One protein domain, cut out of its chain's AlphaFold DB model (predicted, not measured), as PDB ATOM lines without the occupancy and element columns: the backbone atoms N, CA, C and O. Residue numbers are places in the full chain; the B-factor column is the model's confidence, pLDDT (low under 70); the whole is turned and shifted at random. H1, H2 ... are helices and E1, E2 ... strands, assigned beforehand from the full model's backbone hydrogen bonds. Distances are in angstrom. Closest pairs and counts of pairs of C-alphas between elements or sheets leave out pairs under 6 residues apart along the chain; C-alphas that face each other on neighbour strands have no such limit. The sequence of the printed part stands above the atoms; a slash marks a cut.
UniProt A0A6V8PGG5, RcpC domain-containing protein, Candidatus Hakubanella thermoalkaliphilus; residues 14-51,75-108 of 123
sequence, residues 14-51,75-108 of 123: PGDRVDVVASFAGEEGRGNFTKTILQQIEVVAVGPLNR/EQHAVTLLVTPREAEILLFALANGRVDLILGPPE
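AT A GLANCE: This is residues 14 to 51 and 75 to 108 of the 123 residues of the protein "RcpC domain-containing protein" of Candidatus Hakubanella thermoalkaliphilus (UniProt A0A6V8PGG5). A strongly twisted sheet of four strands is folded like an L, with one helix, H1, covering one face of the arm made by E1, E4 and the first part of E2. E2 bends by 98 degrees at residue 44, and its far part makes the other arm with E3. The printed part has 72 residues, with E1, E2, E3, H1 and E4 along the chain; the sheet's order is E3, E2, E1, E4, all antiparallel, and the class is mixed. It is only just loose, close to compact, with a radius of gyration of the C-alphas of 13.5 A and spans of 41 by 35 by 23 A.

IN THESE COORDINATES: Find C-alpha 17 at (-14.871, 10.420, -44.267); there E1, residues 17 to 24, begins its 23.1 A. E2, residues 33 to 48, covers 30.6 A, and E3, residues 77 to 82, 16.6 A. H1, residues 85 to 97, runs 18.6 A. E4, residues 98 to 104, runs 19.6 A to C-alpha 104 at (-17.479, 12.603, -38.924).

HOW THE PARTS SIT: Look first at the hairpin E1 and E2, where N 22 and O 35 are 2.9 A apart, within hydrogen-bond range. Pairing is staggered: E2 pairs with E1 over residues 33 to 42 and with E3 over 42 to 48, where N 80 and O 45 are 2.8 A apart. At the other edge, N 21 of E1 and O 101 of E4 are 2.9 A apart. H1 is on the sheet at a height of 8.7 A, over E2 and E1; the closest C-alphas of H1 and E1 are those of Ala 94 and Ala 22, 6.3 A apart. On the local plane it stands at 31 degrees to E1, only just slantwise to the strands. Every O i to N i+4 pair in H1 is within hydrogen-bond range. E3 and E4 are apart.

THE WHOLE: The C-alphas farthest apart, those of Gly 29 and Asn 50, are 41.4 A from each other. Residues 52 to 74 are not printed, and C-alphas 51 and 75 are 10.9 A apart across this cut. Of the links that are printed whole, none is long. Look for pLDDT under 70 at residues 49 to 51, 75 to 76 and 107 to 108.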
ATOM      1  N   PRO A  14      -6.376  10.316 -41.320       89.56
ATOM      2  CA  PRO A  14      -6.333  10.048 -42.750       89.56
ATOM      3  C   PRO A  14      -7.102   8.763 -43.091       89.56
ATOM      4  O   PRO A  14      -6.916   7.736 -42.438       89.56
ATOM      5  N   GLY A  15      -7.955   8.832 -44.107       88.19
ATOM      6  CA  GLY A  15      -8.875   7.774 -44.519       88.19
ATOM      7  C   GLY A  15     -10.284   7.889 -43.928       88.19
ATOM      8  O   GLY A  15     -11.198   7.259 -44.462       88.19
ATOM      9  N   ASP A  16     -10.495   8.704 -42.886       89.00
ATOM     10  CA  ASP A  16     -11.844   8.986 -42.390       89.00
ATOM     11  C   ASP A  16     -12.635   9.794 -43.431       89.00
ATOM     12  O   ASP A  16     -12.076  10.571 -44.211       89.00
ATOM     13  N   ARG A  17     -13.960   9.624 -43.437       90.81
ATOM     14  CA  ARG A  17     -14.871  10.420 -44.267       90.81
ATOM     15  C   ARG A  17     -15.616  11.419 -43.404       90.81
ATOM     16  O   ARG A  17     -16.111  11.067 -42.338       90.81
ATOM     17  N   VAL A  18     -15.716  12.652 -43.880       91.06
ATOM     18  CA  VAL A  18     -16.400  13.746 -43.193       91.06
ATOM     19  C   VAL A  18     -17.447  14.386 -44.089       91.06
ATOM     20  O   VAL A  18     -17.296  14.472 -45.310       91.06
ATOM     21  N   ASP A  19     -18.496  14.882 -43.454       91.12
ATOM     22  CA  ASP A  19     -19.432  15.814 -44.050       91.12
ATOM     23  C   ASP A  19     -19.017  17.233 -43.659       91.12
ATOM     24  O   ASP A  19     -18.576  17.498 -42.537       91.12
ATOM     25  N   VAL A  20     -19.151  18.159 -44.600       92.19
ATOM     26  CA  VAL A  20     -18.858  19.570 -44.381       92.19
ATOM     27  C   VAL A  20     -20.171  20.305 -44.203       92.19
ATOM     28  O   VAL A  20     -21.000  20.357 -45.117       92.19
ATOM     29  N   VAL A  21     -20.349  20.905 -43.032       92.75
ATOM     30  CA  VAL A  21     -21.539  21.673 -42.679       92.75
ATOM     31  C   VAL A  21     -21.164  23.143 -42.603       92.75
ATOM     32  O   VAL A  21     -20.182  23.511 -41.966       92.75
ATOM     33  N   ALA A  22     -21.946  23.988 -43.267       93.75
ATOM     34  CA  ALA A  22     -21.735  25.425 -43.272       93.75
ATOM     35  C   ALA A  22     -22.957  26.154 -42.720       93.75
ATOM     36  O   ALA A  22     -24.093  25.879 -43.114       93.75
ATOM     37  N   SER A  23     -22.696  27.096 -41.821       94.19
ATOM     38  CA  SER A  23     -23.682  27.992 -41.227       94.19
ATOM     39  C   SER A  23     -23.470  29.404 -41.752       94.19
ATOM     40  O   SER A  23     -22.353  29.926 -41.715       94.19
ATOM     41  N   PHE A  24     -24.546  30.026 -42.217       94.00
ATOM     42  CA  PHE A  24     -24.533  31.354 -42.813       94.00
ATOM     43  C   PHE A  24     -25.478  32.280 -42.057       94.00
ATOM     44  O   PHE A  24     -26.548  31.868 -41.596       94.00
ATOM     45  N   ALA A  25     -25.086  33.550 -41.964       90.38
ATOM     46  CA  ALA A  25     -26.006  34.592 -41.552       90.38
ATOM     47  C   ALA A  25     -27.050  34.802 -42.657       90.38
ATOM     48  O   ALA A  25     -26.704  34.882 -43.838       90.38
ATOM     49  N   GLY A  26     -28.324  34.858 -42.280       84.12
ATOM     50  CA  GLY A  26     -29.383  35.226 -43.213       84.12
ATOM     51  C   GLY A  26     -29.371  36.729 -43.504       84.12
ATOM     52  O   GLY A  26     -28.899  37.529 -42.695       84.12
ATOM     53  N   GLU A  27     -29.877  37.126 -44.673       83.00
ATOM     54  CA  GLU A  27     -30.155  38.538 -44.974       83.00
ATOM     55  C   GLU A  27     -31.322  39.063 -44.122       83.00
ATOM     56  O   GLU A  27     -32.069  38.284 -43.538       83.00
ATOM     57  N   GLU A  28     -31.520  40.382 -44.069       73.44
ATOM     58  CA  GLU A  28     -32.611  40.997 -43.303       73.44
ATOM     59  C   GLU A  28     -33.976  40.354 -43.638       73.44
ATOM     60  O   GLU A  28     -34.437  40.374 -44.780       73.44
ATOM     61  N   GLY A  29     -34.607  39.728 -42.639       71.88
ATOM     62  CA  GLY A  29     -35.871  38.992 -42.787       71.88
ATOM     63  C   GLY A  29     -35.738  37.497 -43.110       71.88
ATOM     64  O   GLY A  29     -36.741  36.786 -43.072       71.88
ATOM     65  N   ARG A  30     -34.531  36.988 -43.372       75.62
ATOM     66  CA  ARG A  30     -34.213  35.554 -43.417       75.62
ATOM     67  C   ARG A  30     -33.383  35.192 -42.188       75.62
ATOM     68  O   ARG A  30     -32.376  35.825 -41.900       75.62
ATOM     69  N   GLY A  31     -33.819  34.180 -41.441       84.69
ATOM     70  CA  GLY A  31     -33.050  33.667 -40.308       84.69
ATOM     71  C   GLY A  31     -31.713  33.067 -40.750       84.69
ATOM     72  O   GLY A  31     -31.525  32.717 -41.918       84.69
ATOM     73  N   ASN A  32     -30.788  32.928 -39.801       91.00
ATOM     74  CA  ASN A  32     -29.574  32.145 -40.017       91.00
ATOM     75  C   ASN A  32     -29.951  30.721 -40.416       91.00
ATOM     76  O   ASN A  32     -30.947  30.173 -39.935       91.00
ATOM     77  N   PHE A  33     -29.137  30.125 -41.274       91.81
ATOM     78  CA  PHE A  33     -29.376  28.776 -41.747       91.81
ATOM     79  C   PHE A  33     -28.079  27.983 -41.805       91.81
ATOM     80  O   PHE A  33     -26.999  28.524 -42.054       91.81
ATOM     81  N   THR A  34     -28.208  26.679 -41.616       93.25
ATOM     82  CA  THR A  34     -27.107  25.727 -41.650       93.25
ATOM     83  C   THR A  34     -27.430  24.649 -42.664       93.25
ATOM     84  O   THR A  34     -28.535  24.115 -42.685       93.25
ATOM     85  N   LYS A  35     -26.481  24.306 -43.531       92.75
ATOM     86  CA  LYS A  35     -26.662  23.207 -44.482       92.75
ATOM     87  C   LYS A  35     -25.399  22.388 -44.641       92.75
ATOM     88  O   LYS A  35     -24.287  22.897 -44.510       92.75
ATOM     89  N   THR A  36     -25.580  21.121 -44.988       92.81
ATOM     90  CA  THR A  36     -24.466  20.294 -45.447       92.81
ATOM     91  C   THR A  36     -24.108  20.715 -46.867       92.81
ATOM     92  O   THR A  36     -24.975  20.754 -47.737       92.81
ATOM     93  N   ILE A  37     -22.852  21.089 -47.094       93.00
ATOM     94  CA  ILE A  37     -22.370  21.568 -48.397       93.00
ATOM     95  C   ILE A  37     -21.589  20.508 -49.162       93.00
ATOM     96  O   ILE A  37     -21.582  20.555 -50.386       93.00
ATOM     97  N   LEU A  38     -20.970  19.562 -48.453       92.56
ATOM     98  CA  LEU A  38     -20.258  18.412 -49.008       92.56
ATOM     99  C   LEU A  38     -20.502  17.206 -48.096       92.56
ATOM    100  O   LEU A  38     -20.608  17.382 -46.884       92.56
ATOM    101  N   GLN A  39     -20.589  15.999 -48.654       91.38
ATOM    102  CA  GLN A  39     -20.750  14.763 -47.879       91.38
ATOM    103  C   GLN A  39     -19.703  13.740 -48.296       91.38
ATOM    104  O   GLN A  39     -19.273  13.732 -49.450       91.38
ATOM    105  N   GLN A  40     -19.342  12.851 -47.372       90.88
ATOM    106  CA  GLN A  40     -18.470  11.699 -47.627       90.88
ATOM    107  C   GLN A  40     -17.077  12.069 -48.171       90.88
ATOM    108  O   GLN A  40     -16.448  11.282 -48.891       90.88
ATOM    109  N   ILE A  41     -16.574  13.247 -47.801       92.38
ATOM    110  CA  ILE A  41     -15.273  13.757 -48.229       92.38
ATOM    111  C   ILE A  41     -14.168  13.064 -47.442       92.38
ATOM    112  O   ILE A  41     -14.197  13.017 -46.217       92.38
ATOM    113  N   GLU A  42     -13.183  12.519 -48.147       92.69
ATOM    114  CA  GLU A  42     -12.079  11.794 -47.524       92.69
ATOM    115  C   GLU A  42     -11.041  12.755 -46.940       92.69
ATOM    116  O   GLU A  42     -10.594  13.697 -47.598       92.69
ATOM    117  N   VAL A  43     -10.631  12.492 -45.705       91.81
ATOM    118  CA  VAL A  43      -9.508  13.164 -45.061       91.81
ATOM    119  C   VAL A  43      -8.218  12.514 -45.545       91.81
ATOM    120  O   VAL A  43      -8.009  11.323 -45.342       91.81
ATOM    121  N   VAL A  44      -7.317  13.283 -46.154       92.62
ATOM    122  CA  VAL A  44      -6.029  12.753 -46.649       92.62
ATOM    123  C   VAL A  44      -4.870  13.035 -45.707       92.62
ATOM    124  O   VAL A  44      -3.880  12.308 -45.710       92.62
ATOM    125  N   ALA A  45      -4.980  14.079 -44.887       87.94
ATOM    126  CA  ALA A  45      -3.964  14.420 -43.903       87.94
ATOM    127  C   ALA A  45      -4.569  15.207 -42.742       87.94
ATOM    128  O   ALA A  45      -5.459  16.034 -42.938       87.94
ATOM    129  N   VAL A  46      -4.027  14.985 -41.546       88.62
ATOM    130  CA  VAL A  46      -4.269  15.801 -40.353       88.62
ATOM    131  C   VAL A  46      -2.914  16.113 -39.744       88.62
ATOM    132  O   VAL A  46      -2.078  15.220 -39.603       88.62
ATOM    133  N   GLY A  47      -2.658  17.378 -39.431       82.56
ATOM    134  CA  GLY A  47      -1.364  17.793 -38.903       82.56
ATOM    135  C   GLY A  47      -1.440  19.094 -38.117       82.56
ATOM    136  O   GLY A  47      -2.419  19.828 -38.241       82.56
ATOM    137  N   PRO A  48      -0.434  19.393 -37.282       77.50
ATOM    138  CA  PRO A  48      -0.382  20.656 -36.563       77.50
ATOM    139  C   PRO A  48      -0.284  21.819 -37.551       77.50
ATOM    140  O   PRO A  48       0.505  21.794 -38.500       77.50
ATOM    141  N   LEU A  49      -1.063  22.865 -37.296       65.56
ATOM    142  CA  LEU A  49      -0.932  24.168 -37.935       65.56
ATOM    143  C   LEU A  49       0.304  24.842 -37.325       65.56
ATOM    144  O   LEU A  49       0.215  25.739 -36.488       65.56
ATOM    145  N   ASN A  50       1.493  24.367 -37.702       53.62
ATOM    146  CA  ASN A  50       2.714  25.089 -37.387       53.62
ATOM    147  C   ASN A  50       2.637  26.417 -38.133       53.62
ATOM    148  O   ASN A  50       2.808  26.465 -39.351       53.62
ATOM    149  N   ARG A  51       2.370  27.496 -37.390       48.12
ATOM    150  CA  ARG A  51       2.671  28.854 -37.833       48.12
ATOM    151  C   ARG A  51       4.151  28.851 -38.184       48.12
ATOM    152  O   ARG A  51       4.996  28.839 -37.292       48.12
ATOM    153  N   GLU A  75      -3.725  23.166 -29.588       59.66
ATOM    154  CA  GLU A  75      -2.989  22.790 -30.786       59.66
ATOM    155  C   GLU A  75      -3.980  22.863 -31.949       59.66
ATOM    156  O   GLU A  75      -4.933  22.092 -32.042       59.66
ATOM    157  N   GLN A  76      -3.833  23.888 -32.788       65.75
ATOM    158  CA  GLN A  76      -4.663  24.020 -33.971       65.75
ATOM    159  C   GLN A  76      -4.203  22.939 -34.939       65.75
ATOM    160  O   GLN A  76      -3.021  22.871 -35.278       65.75
ATOM    161  N   HIS A  77      -5.124  22.092 -35.381       74.38
ATOM    162  CA  HIS A  77      -4.850  21.081 -36.392       74.38
ATOM    163  C   HIS A  77      -5.435  21.524 -37.734       74.38
ATOM    164  O   HIS A  77      -6.584  21.955 -37.816       74.38
ATOM    165  N   ALA A  78      -4.635  21.417 -38.790       84.12
ATOM    166  CA  ALA A  78      -5.095  21.524 -40.164       84.12
ATOM    167  C   ALA A  78      -5.556  20.148 -40.652       84.12
ATOM    168  O   ALA A  78      -4.871  19.144 -40.444       84.12
ATOM    169  N   VAL A  79      -6.690  20.123 -41.349       88.25
ATOM    170  CA  VAL A  79      -7.235  18.932 -42.006       88.25
ATOM    171  C   VAL A  79      -7.197  19.166 -43.511       88.25
ATOM    172  O   VAL A  79      -7.669  20.192 -43.997       88.25
ATOM    173  N   THR A  80      -6.624  18.225 -44.255       91.31
ATOM    174  CA  THR A  80      -6.601  18.246 -45.722       91.31
ATOM    175  C   THR A  80      -7.658  17.289 -46.251       91.31
ATOM    176  O   THR A  80      -7.694  16.124 -45.852       91.31
ATOM    177  N   LEU A  81      -8.494  17.780 -47.162       93.88
ATOM    178  CA  LEU A  81      -9.631  17.058 -47.723       93.88
ATOM    179  C   LEU A  81      -9.392  16.712 -49.198       93.88
ATOM    180  O   LEU A  81      -8.900  17.546 -49.962       93.88
ATOM    181  N   LEU A  82      -9.772  15.503 -49.605       94.50
ATOM    182  CA  LEU A  82      -9.798  15.088 -51.006       94.50
ATOM    183  C   LEU A  82     -11.077  15.599 -51.667       94.50
ATOM    184  O   LEU A  82     -12.141  15.003 -51.520       94.50
ATOM    185  N   VAL A  83     -10.960  16.701 -52.402       95.12
ATOM    186  CA  VAL A  83     -12.085  17.372 -53.065       95.12
ATOM    187  C   VAL A  83     -11.831  17.545 -54.561       95.12
ATOM    188  O   VAL A  83     -10.691  17.675 -55.013       95.12
ATOM    189  N   THR A  84     -12.903  17.581 -55.345       95.62
ATOM    190  CA  THR A  84     -12.879  18.007 -56.748       95.62
ATOM    191  C   THR A  84     -12.744  19.535 -56.857       95.62
ATOM    192  O   THR A  84     -13.041  20.254 -55.899       95.62
ATOM    193  N   PRO A  85     -12.367  20.084 -58.032       96.75
ATOM    194  CA  PRO A  85     -12.278  21.535 -58.216       96.75
ATOM    195  C   PRO A  85     -13.580  22.274 -57.884       96.75
ATOM    196  O   PRO A  85     -13.555  23.326 -57.252       96.75
ATOM    197  N   ARG A  86     -14.730  21.696 -58.250       95.88
ATOM    198  CA  ARG A  86     -16.035  22.304 -57.977       95.88
ATOM    199  C   ARG A  86     -16.355  22.343 -56.483       95.88
ATOM    200  O   ARG A  86     -16.909  23.321 -55.994       95.88
ATOM    201  N   GLU A  87     -16.018  21.285 -55.758       95.38
ATOM    202  CA  GLU A  87     -16.225  21.203 -54.309       95.38
ATOM    203  C   GLU A  87     -15.289  22.154 -53.559       95.38
ATOM    204  O   GLU A  87     -15.711  22.790 -52.595       95.38
ATOM    205  N   ALA A  88     -14.056  22.332 -54.047       95.25
ATOM    206  CA  ALA A  88     -13.119  23.315 -53.512       95.25
ATOM    207  C   ALA A  88     -13.654  24.753 -53.638       95.25
ATOM    208  O   ALA A  88     -13.572  25.515 -52.678       95.25
ATOM    209  N   GLU A  89     -14.252  25.123 -54.776       97.00
ATOM    210  CA  GLU A  89     -14.901  26.434 -54.949       97.00
ATOM    211  C   GLU A  89     -16.041  26.652 -53.945       97.00
ATOM    212  O   GLU A  89     -16.144  27.720 -53.340       97.00
ATOM    213  N   ILE A  90     -16.890  25.636 -53.748       95.12
ATOM    214  CA  ILE A  90     -18.001  25.683 -52.786       95.12
ATOM    215  C   ILE A  90     -17.465  25.846 -51.361       95.12
ATOM    216  O   ILE A  90     -17.975  26.673 -50.603       95.12
ATOM    217  N   LEU A  91     -16.428  25.086 -51.004       94.44
ATOM    218  CA  LEU A  91     -15.796  25.146 -49.691       94.44
ATOM    219  C   LEU A  91     -15.163  26.517 -49.433       94.44
ATOM    220  O   LEU A  91     -15.382  27.100 -48.375       94.44
ATOM    221  N   LEU A  92     -14.432  27.061 -50.407       94.56
ATOM    222  CA  LEU A  92     -13.837  28.395 -50.316       94.56
ATOM    223  C   LEU A  92     -14.903  29.480 -50.160       94.56
ATOM    224  O   LEU A  92     -14.757  30.371 -49.325       94.56
ATOM    225  N   PHE A  93     -15.999  29.387 -50.917       94.50
ATOM    226  CA  PHE A  93     -17.125  30.301 -50.760       94.50
ATOM    227  C   PHE A  93     -17.721  30.221 -49.348       94.50
ATOM    228  O   PHE A  93     -17.988  31.256 -48.737       94.50
ATOM    229  N   ALA A  94     -17.900  29.012 -48.812       93.69
ATOM    230  CA  ALA A  94     -18.438  28.813 -47.471       93.69
ATOM    231  C   ALA A  94     -17.513  29.365 -46.377       93.69
ATOM    232  O   ALA A  94     -17.984  30.081 -45.498       93.69
ATOM    233  N   LEU A  95     -16.207  29.101 -46.474       91.06
ATOM    234  CA  LEU A  95     -15.193  29.615 -45.547       91.06
ATOM    235  C   LEU A  95     -15.122  31.148 -45.543       91.06
ATOM    236  O   LEU A  95     -14.860  31.743 -44.503       91.06
ATOM    237  N   ALA A  96     -15.356  31.791 -46.689       93.44
ATOM    238  CA  ALA A  96     -15.322  33.247 -46.801       93.44
ATOM    239  C   ALA A  96     -16.588  33.942 -46.262       93.44
ATOM    240  O   ALA A  96     -16.526  35.115 -45.902       93.44
ATOM    241  N   ASN A  97     -17.733  33.251 -46.235       93.00
ATOM    242  CA  ASN A  97     -19.044  33.865 -45.969       93.00
ATOM    243  C   ASN A  97     -19.757  33.311 -44.727       93.00
ATOM    244  O   ASN A  97     -20.860  33.754 -44.405       93.00
ATOM    245  N   GLY A  98     -19.180  32.329 -44.041       91.44
ATOM    246  CA  GLY A  98     -19.843  31.654 -42.937       91.44
ATOM    247  C   GLY A  98     -18.892  30.870 -42.047       91.44
ATOM    248  O   GLY A  98     -17.671  30.949 -42.162       91.44
ATOM    249  N   ARG A  99     -19.483  30.101 -41.136       92.44
ATOM    250  CA  ARG A  99     -18.763  29.158 -40.282       92.44
ATOM    251  C   ARG A  99     -18.849  27.769 -40.897       92.44
ATOM    252  O   ARG A  99     -19.940  27.337 -41.261       92.44
ATOM    253  N   VAL A 100     -17.716  27.080 -40.979       92.19
ATOM    254  CA  VAL A 100     -17.627  25.710 -41.487       92.19
ATOM    255  C   VAL A 100     -17.200  24.785 -40.357       92.19
ATOM    256  O   VAL A 100     -16.212  25.054 -39.678       92.19
ATOM    257  N   ASP A 101     -17.930  23.689 -40.187       91.94
ATOM    258  CA  ASP A 101     -17.634  22.629 -39.233       91.94
ATOM    259  C   ASP A 101     -17.549  21.287 -39.986       91.94
ATOM    260  O   ASP A 101     -18.264  21.048 -40.966       91.94
ATOM    261  N   LEU A 102     -16.643  20.414 -39.540       90.38
ATOM    262  CA  LEU A 102     -16.486  19.060 -40.071       90.38
ATOM    263  C   LEU A 102     -17.201  18.075 -39.153       90.38
ATOM    264  O   LEU A 102     -16.966  18.070 -37.946       90.38
ATOM    265  N   ILE A 103     -18.042  17.226 -39.731       89.56
ATOM    266  CA  ILE A 103     -18.783  16.192 -39.013       89.56
ATOM    267  C   ILE A 103     -18.279  14.837 -39.487       89.56
ATOM    268  O   ILE A 103     -18.235  14.585 -40.688       89.56
ATOM    269  N   LEU A 104     -17.892  13.957 -38.563       88.31
ATOM    270  CA  LEU A 104     -17.479  12.603 -38.924       88.31
ATOM    271  C   LEU A 104     -18.657  11.868 -39.574       88.31
ATOM    272  O   LEU A 104     -19.725  11.727 -38.975       88.31
ATOM    273  N   GLY A 105     -18.454  11.435 -40.814       73.06
ATOM    274  CA  GLY A 105     -19.457  10.726 -41.587       73.06
ATOM    275  C   GLY A 105     -19.668   9.306 -41.053       73.06
ATOM    276  O   GLY A 105     -18.774   8.727 -40.428       73.06
ATOM    277  N   PRO A 106     -20.847   8.706 -41.292       70.25
ATOM    278  CA  PRO A 106     -21.068   7.302 -40.978       70.25
ATOM    279  C   PRO A 106     -20.069   6.408 -41.741       70.25
ATOM    280  O   PRO A 106     -19.675   6.748 -42.858       70.25
ATOM    281  N   PRO A 107     -19.683   5.245 -41.178       61.06
ATOM    282  CA  PRO A 107     -18.723   4.332 -41.807       61.06
ATOM    283  C   PRO A 107     -19.245   3.706 -43.109       61.06
ATOM    284  O   PRO A 107     -18.460   3.219 -43.920       61.06
ATOM    285  N   GLU A 108     -20.563   3.705 -43.318       63.41
ATOM    286  CA  GLU A 108     -21.195   3.246 -44.552       63.41
ATOM    287  C   GLU A 108     -21.500   4.444 -45.453       63.41
ATOM    288  O   GLU A 108     -22.095   5.424 -45.002       63.41
TER     289      GLU A 108